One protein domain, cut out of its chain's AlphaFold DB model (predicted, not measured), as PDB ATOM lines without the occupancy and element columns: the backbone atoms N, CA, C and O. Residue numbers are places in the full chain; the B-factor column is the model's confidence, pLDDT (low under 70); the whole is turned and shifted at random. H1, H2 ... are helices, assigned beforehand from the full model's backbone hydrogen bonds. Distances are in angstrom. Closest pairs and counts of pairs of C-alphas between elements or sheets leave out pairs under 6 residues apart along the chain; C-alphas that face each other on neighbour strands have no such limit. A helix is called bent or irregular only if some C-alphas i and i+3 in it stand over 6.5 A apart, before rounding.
ATOM      1  N   LEU A  25      31.860  26.468 120.127       46.66
ATOM      2  CA  LEU A  25      31.832  25.616 118.923       46.66
ATOM      3  C   LEU A  25      32.801  24.421 118.959       46.66
ATOM      4  O   LEU A  25      32.745  23.558 118.085       46.66
ATOM      5  N   ARG A  26      33.678  24.331 119.967       45.97
ATOM      6  CA  ARG A  26      34.444  23.101 120.246       45.97
ATOM      7  C   ARG A  26      33.565  22.195 121.101       45.97
ATOM      8  O   ARG A  26      32.800  22.713 121.895       45.97
ATOM      9  N   GLY A  27      33.671  20.871 120.986       46.72
ATOM     10  CA  GLY A  27      32.755  19.889 121.607       46.72
ATOM     11  C   GLY A  27      32.467  19.990 123.124       46.72
ATOM     12  O   GLY A  27      31.659  19.213 123.614       46.72
ATOM     13  N   GLY A  28      33.071  20.930 123.864       52.72
ATOM     14  CA  GLY A  28      32.707  21.306 125.241       52.72
ATOM     15  C   GLY A  28      31.867  22.591 125.379       52.72
ATOM     16  O   GLY A  28      31.508  22.969 126.488       52.72
ATOM     17  N   GLY A  29      31.543  23.276 124.283       58.69
ATOM     18  CA  GLY A  29      30.935  24.605 124.278       58.69
ATOM     19  C   GLY A  29      29.485  24.667 124.751       58.69
ATOM     20  O   GLY A  29      29.098  25.633 125.400       58.69
ATOM     21  N   LEU A  30      28.716  23.599 124.518       64.38
ATOM     22  CA  LEU A  30      27.358  23.461 125.048       64.38
ATOM     23  C   LEU A  30      27.338  23.448 126.582       64.38
ATOM     24  O   LEU A  30      26.437  24.004 127.198       64.38
ATOM     25  N   VAL A  31      28.337  22.795 127.182       65.50
ATOM     26  CA  VAL A  31      28.465  22.647 128.639       65.50
ATOM     27  C   VAL A  31      29.125  23.881 129.252       65.50
ATOM     28  O   VAL A  31      28.812  24.248 130.378       65.50
ATOM     29  N   ALA A  32      30.024  24.535 128.512       69.06
ATOM     30  CA  ALA A  32      30.768  25.689 128.996       69.06
ATOM     31  C   ALA A  32      29.950  26.993 129.020       69.06
ATOM     32  O   ALA A  32      30.216  27.824 129.881       69.06
ATOM     33  N   VAL A  33      29.011  27.189 128.082       79.69
ATOM     34  CA  VAL A  33      28.204  28.426 127.951       79.69
ATOM     35  C   VAL A  33      26.763  28.150 127.466       79.69
ATOM     36  O   VAL A  33      26.369  28.600 126.382       79.69
ATOM     37  N   PRO A  34      25.951  27.384 128.220       77.06
ATOM     38  CA  PRO A  34      24.580  27.030 127.828       77.06
ATOM     39  C   PRO A  34      23.667  28.248 127.586       77.06
ATOM     40  O   PRO A  34      22.761  28.183 126.758       77.06
ATOM     41  N   GLU A  35      23.932  29.382 128.235       84.00
ATOM     42  CA  GLU A  35      23.180  30.638 128.128       84.00
ATOM     43  C   GLU A  35      23.231  31.301 126.742       84.00
ATOM     44  O   GLU A  35      22.429  32.190 126.451       84.00
ATOM     45  N   LYS A  36      24.144  30.870 125.861       85.75
ATOM     46  CA  LYS A  36      24.206  31.344 124.468       85.75
ATOM     47  C   LYS A  36      23.183  30.677 123.546       85.75
ATOM     48  O   LYS A  36      23.005  31.136 122.417       85.75
ATOM     49  N   TYR A  37      22.530  29.604 123.988       84.62
ATOM     50  CA  TYR A  37      21.580  28.847 123.179       84.62
ATOM     51  C   TYR A  37      20.143  29.191 123.570       84.62
ATOM     52  O   TYR A  37      19.796  29.236 124.750       84.62
ATOM     53  N   GLY A  38      19.279  29.382 122.569       87.75
ATOM     54  CA  GLY A  38      17.833  29.393 122.798       87.75
ATOM     55  C   GLY A  38      17.380  28.057 123.391       87.75
ATOM     56  O   GLY A  38      17.954  27.014 123.063       87.75
ATOM     57  N   GLN A  39      16.365  28.072 124.260       85.94
ATOM     58  CA  GLN A  39      15.885  26.853 124.933       85.94
ATOM     59  C   GLN A  39      15.502  25.752 123.936       85.94
ATOM     60  O   GLN A  39      15.840  24.585 124.124       85.94
ATOM     61  N   ASP A  40      14.893  26.143 122.819       83.88
ATOM     62  CA  ASP A  40      14.480  25.248 121.749       83.88
ATOM     63  C   ASP A  40      15.671  24.542 121.070       83.88
ATOM     64  O   ASP A  40      15.525  23.440 120.533       83.88
ATOM     65  N   VAL A  41      16.866  25.132 121.086       87.56
ATOM     66  CA  VAL A  41      18.107  24.527 120.575       87.56
ATOM     67  C   VAL A  41      18.833  23.744 121.670       87.56
ATOM     68  O   VAL A  41      19.283  22.624 121.421       87.56
ATOM     69  N   LEU A  42      18.918  24.303 122.879       88.00
ATOM     70  CA  LEU A  42      19.628  23.710 124.011       88.00
ATOM     71  C   LEU A  42      19.037  22.351 124.405       88.00
ATOM     72  O   LEU A  42      19.776  21.382 124.567       88.00
ATOM     73  N   GLU A  43      17.711  22.245 124.502       87.88
ATOM     74  CA  GLU A  43      17.036  21.009 124.906       87.88
ATOM     75  C   GLU A  43      17.349  19.799 123.996       87.88
ATOM     76  O   GLU A  43      17.765  18.759 124.513       87.88
ATOM     77  N   PRO A  44      17.187  19.864 122.654       87.50
ATOM     78  CA  PRO A  44      17.617  18.783 121.767       87.50
ATOM     79  C   PRO A  44      19.100  18.446 121.884       87.50
ATOM     80  O   PRO A  44      19.445  17.269 121.814       87.50
ATOM     81  N   LEU A  45      19.968  19.448 122.050       88.69
ATOM     82  CA  LEU A  45      21.405  19.221 122.174       88.69
ATOM     83  C   LEU A  45      21.740  18.454 123.459       88.69
ATOM     84  O   LEU A  45      22.475  17.468 123.405       88.69
ATOM     85  N   LEU A  46      21.136  18.833 124.589       88.62
ATOM     86  CA  LEU A  46      21.273  18.109 125.855       88.62
ATOM     87  C   LEU A  46      20.711  16.685 125.764       88.62
ATOM     88  O   LEU A  46      21.345  15.753 126.253       88.62
ATOM     89  N   ARG A  47      19.571  16.484 125.086       89.12
ATOM     90  CA  ARG A  47      19.056  15.133 124.786       89.12
ATOM     91  C   ARG A  47      20.038  14.327 123.935       89.12
ATOM     92  O   ARG A  47      20.245  13.149 124.198       89.12
ATOM     93  N   GLY A  48      20.673  14.956 122.948       90.12
ATOM     94  CA  GLY A  48      21.696  14.327 122.112       90.12
ATOM     95  C   GLY A  48      22.905  13.836 122.912       90.12
ATOM     96  O   GLY A  48      23.404  12.749 122.637       90.12
ATOM     97  N   LEU A  49      23.327  14.575 123.946       89.06
ATOM     98  CA  LEU A  49      24.417  14.157 124.841       89.06
ATOM     99  C   LEU A  49      24.094  12.900 125.660       89.06
ATOM    100  O   LEU A  49      25.011  12.219 126.114       89.06
ATOM    101  N   GLN A  50      22.812  12.588 125.856       91.06
ATOM    102  CA  GLN A  50      22.386  11.385 126.573       91.06
ATOM    103  C   GLN A  50      22.457  10.124 125.698       91.06
ATOM    104  O   GLN A  50      22.400   9.016 126.227       91.06
ATOM    105  N   VAL A  51      22.605  10.268 124.375       93.56
ATOM    106  CA  VAL A  51      22.708   9.134 123.449       93.56
ATOM    107  C   VAL A  51      24.071   8.471 123.609       93.56
ATOM    108  O   VAL A  51      25.116   9.051 123.304       93.56
ATOM    109  N   ARG A  52      24.081   7.215 124.059       93.69
ATOM    110  CA  ARG A  52      25.323   6.467 124.252       93.69
ATOM    111  C   ARG A  52      25.904   6.053 122.907       93.69
ATOM    112  O   ARG A  52      25.184   5.722 121.966       93.69
ATOM    113  N   ARG A  53      27.234   5.932 122.846       94.88
ATOM    114  CA  ARG A  53      27.936   5.427 121.652       94.88
ATOM    115  C   ARG A  53      27.381   4.082 121.176       94.88
ATOM    116  O   ARG A  53      27.212   3.902 119.979       94.88
ATOM    117  N   ALA A  54      27.084   3.164 122.096       95.62
ATOM    118  CA  ALA A  54      26.524   1.856 121.758       95.62
ATOM    119  C   ALA A  54      25.151   1.965 121.069       95.62
ATOM    120  O   ALA A  54      24.905   1.260 120.095       95.62
ATOM    121  N   GLU A  55      24.287   2.876 121.524       96.75
ATOM    122  CA  GLU A  55      22.964   3.117 120.929       96.75
ATOM    123  C   GLU A  55      23.095   3.745 119.544       96.75
ATOM    124  O   GLU A  55      22.476   3.281 118.589       96.75
ATOM    125  N   TYR A  56      23.969   4.746 119.414       95.62
ATOM    126  CA  TYR A  56      24.277   5.360 118.127       95.62
ATOM    127  C   TYR A  56      24.826   4.331 117.128       95.62
ATOM    128  O   TYR A  56      24.318   4.209 116.016       95.62
ATOM    129  N   SER A  57      25.817   3.532 117.533       96.88
ATOM    130  CA  SER A  57      26.394   2.485 116.688       96.88
ATOM    131  C   SER A  57      25.380   1.401 116.315       96.88
ATOM    132  O   SER A  57      25.407   0.932 115.182       96.88
ATOM    133  N   ALA A  58      24.460   1.033 117.212       96.56
ATOM    134  CA  ALA A  58      23.387   0.082 116.915       96.56
ATOM    135  C   ALA A  58      22.321   0.653 115.957       96.56
ATOM    136  O   ALA A  58      21.683  -0.098 115.214       96.56
ATOM    137  N   ALA A  59      22.135   1.975 115.933       96.25
ATOM    138  CA  ALA A  59      21.196   2.634 115.034       96.25
ATOM    139  C   ALA A  59      21.697   2.700 113.579       96.25
ATOM    140  O   ALA A  59      20.880   2.631 112.661       96.25
ATOM    141  N   LEU A  60      23.014   2.781 113.344       96.44
ATOM    142  CA  LEU A  60      23.581   2.924 111.992       96.44
ATOM    143  C   LEU A  60      23.200   1.769 111.040       96.44
ATOM    144  O   LEU A  60      22.681   2.054 109.960       96.44
ATOM    145  N   PRO A  61      23.339   0.475 111.407       97.56
ATOM    146  CA  PRO A  61      22.881  -0.617 110.547       97.56
ATOM    147  C   PRO A  61      21.374  -0.571 110.281       97.56
ATOM    148  O   PRO A  61      20.926  -0.913 109.188       97.56
ATOM    149  N   THR A  62      20.579  -0.139 111.264       96.56
ATOM    150  CA  THR A  62      19.126   0.024 111.112       96.56
ATOM    151  C   THR A  62      18.806   1.123 110.100       96.56
ATOM    152  O   THR A  62      17.991   0.908 109.206       96.56
ATOM    153  N   GLN A  63      19.502   2.261 110.165       95.94
ATOM    154  CA  GLN A  63      19.389   3.337 109.180       95.94
ATOM    155  C   GLN A  63      19.753   2.851 107.768       95.94
ATOM    156  O   GLN A  63      19.020   3.127 106.817       95.94
ATOM    157  N   SER A  64      20.838   2.083 107.621       95.62
ATOM    158  CA  SER A  64      21.231   1.494 106.334       95.62
ATOM    159  C   SER A  64      20.179   0.522 105.792       95.62
ATOM    160  O   SER A  64      19.865   0.566 104.604       95.62
ATOM    161  N   LYS A  65      19.580  -0.320 106.645       96.69
ATOM    162  CA  LYS A  65      18.485  -1.221 106.244       96.69
ATOM    163  C   LYS A  65      17.259  -0.445 105.766       96.69
ATOM    164  O   LYS A  65      16.702  -0.781 104.727       96.69
ATOM    165  N   LEU A  66      16.871   0.610 106.486       96.06
ATOM    166  CA  LEU A  66      15.752   1.472 106.097       96.06
ATOM    167  C   LEU A  66      16.006   2.168 104.756       96.06
ATOM    168  O   LEU A  66      15.100   2.244 103.932       96.06
ATOM    169  N   ARG A  67      17.240   2.630 104.513       94.81
ATOM    170  CA  ARG A  67      17.649   3.202 103.222       94.81
ATOM    171  C   ARG A  67      17.407   2.225 102.074       94.81
ATOM    172  O   ARG A  67      16.736   2.579 101.108       94.81
ATOM    173  N   VAL A  68      17.923   1.002 102.204       95.62
ATOM    174  CA  VAL A  68      17.788  -0.038 101.174       95.62
ATOM    175  C   VAL A  68      16.320  -0.412 100.964       95.62
ATOM    176  O   VAL A  68      15.862  -0.452  99.826       95.62
ATOM    177  N   ALA A  69      15.565  -0.616 102.046       95.50
ATOM    178  CA  ALA A  69      14.149  -0.968 101.974       95.50
ATOM    179  C   ALA A  69      13.311   0.113 101.271       95.50
ATOM    180  O   ALA A  69      12.437  -0.206 100.467       95.50
ATOM    181  N   ALA A  70      13.592   1.392 101.526       93.81
ATOM    182  CA  ALA A  70      12.887   2.493 100.883       93.81
ATOM    183  C   ALA A  70      13.146   2.557  99.366       93.81
ATOM    184  O   ALA A  70      12.212   2.789  98.598       93.81
ATOM    185  N   ASP A  71      14.380   2.313  98.915       93.25
ATOM    186  CA  ASP A  71      14.689   2.275  97.479       93.25
ATOM    187  C   ASP A  71      14.101   1.029  96.797       93.25
ATOM    188  O   ASP A  71      13.583   1.127  95.683       93.25
ATOM    189  N   GLN A  72      14.113  -0.122  97.479       94.06
ATOM    190  CA  GLN A  72      13.464  -1.351  97.009       94.06
ATOM    191  C   GLN A  72      11.949  -1.188  96.878       94.06
ATOM    192  O   GLN A  72      11.373  -1.660  95.903       94.06
ATOM    193  N   ALA A  73      11.299  -0.497  97.818       93.31
ATOM    194  CA  ALA A  73       9.865  -0.233  97.748       93.31
ATOM    195  C   ALA A  73       9.495   0.621  96.522       93.31
ATOM    196  O   ALA A  73       8.504   0.328  95.854       93.31
ATOM    197  N   LYS A  74      10.306   1.636  96.181       91.62
ATOM    198  CA  LYS A  74      10.105   2.448  94.964       91.62
ATOM    199  C   LYS A  74      10.276   1.627  93.688       91.62
ATOM    200  O   LYS A  74       9.455   1.741  92.784       91.62
ATOM    201  N   GLU A  75      11.309   0.783  93.633       92.06
ATOM    202  CA  GLU A  75      11.547  -0.133  92.508       92.06
ATOM    203  C   GLU A  75      10.393  -1.132  92.345       92.06
ATOM    204  O   GLU A  75       9.829  -1.258  91.262       92.06
ATOM    205  N   ALA A  76       9.984  -1.794  93.430       94.06
ATOM    206  CA  ALA A  76       8.885  -2.758  93.417       94.06
ATOM    207  C   ALA A  76       7.557  -2.114  92.993       94.06
ATOM    208  O   ALA A  76       6.779  -2.718  92.258       94.06
ATOM    209  N   GLY A  77       7.324  -0.869  93.418       94.06
ATOM    210  CA  GLY A  77       6.178  -0.069  92.993       94.06
ATOM    211  C   GLY A  77       6.286   0.489  91.571       94.06
ATOM    212  O   GLY A  77       5.309   1.054  91.090       94.06
ATOM    213  N   ARG A  78       7.442   0.351  90.901       93.69
ATOM    214  CA  ARG A  78       7.749   0.961  89.594       93.69
ATOM    215  C   ARG A  78       7.485   2.469  89.581       93.69
ATOM    216  O   ARG A  78       6.907   3.006  88.641       93.69
ATOM    217  N   VAL A  79       7.885   3.139  90.660       93.31
ATOM    218  CA  VAL A  79       7.690   4.579  90.851       93.31
ATOM    219  C   VAL A  79       9.013   5.314  90.638       93.31
ATOM    220  O   VAL A  79       9.973   5.101  91.380       93.31
TER     221      VAL A  79
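Overview. This is residues 25 to 79 of the 163 residues of the protein "Amidase domain-containing protein" of Chloroflexi bacterium (UniProt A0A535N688). One long helix, H3, reaches away as an arm from a small, loose head made of the short helix H2, the single-turn helix H1 and the loop that joins them. H2 and H3 make an open L with a link of three residues at its corner; residues 50 to 70 and 72 to 78 stick out with nothing packed on them, and this arm makes much of the length. The printed part has 55 residues, with three named helices in the order H1, H2, H3 and no named strand, and its class is all helix. The whole is extended, with a radius of gyration of the C-alphas of 17.7 A and spans of 51 by 25 by 17 A.

Arrangement. H1, residues 29 to 32, touches no helix but is near H2, residues 39 to 49. These two are close but not clearly touching, with 2 pairs of C-alphas within 8 A; the closest C-alphas, those of Leu 30 and Leu 42, are 7.8 A apart. Their centres are 11.5 A apart, and the link between them, 6 residues, is short. A tight link of 3 residues joins H2 to H3, residues 53 to 76, yet H2 and H3 are apart. H1 and H3 are apart too. Residues 50 to 70, of which 53 to 70 belong to H3, stand free, and so do residues 72 to 78, of which 72 to 76 belong to H3. In the backbones, O i to N i+4 pairs are within hydrogen-bond range for 6 of 7 in H2 and 18 of 20 in H3; H1 is too short for such a pair, and its one O i to N i+3 pair is within range.

Along the chain. H1 runs from Gly 29, with its C-alpha at (30.935, 24.605, 124.278), to Ala 32. H2 runs from Gln 39, with its C-alpha at (15.885, 26.853, 124.933), to Leu 49, 15.3 A from first to last C-alpha. H3 has 24 residues and is the longest helix, running 35.0 A from Arg 53 to Ala 76, whose C-alpha is at (8.885, -2.758, 93.417). H3 is neither bent nor irregular, but only just: C-alphas 58 and 61 are 6.4 A apart.

Size, cuts and confidence. The two C-alphas farthest apart are those of Ala 32 and Arg 78, 51.9 A, while the first and last printed C-alphas, those of Leu 25 and Val 79, are 42.6 A apart. The printed part has no cut, and no link between its helices is long. The mean pLDDT of the printed part is 86.5; residues 25 to 32 are under 70, and the mean is 64 in H1, 88 in H2 and 95 in H3.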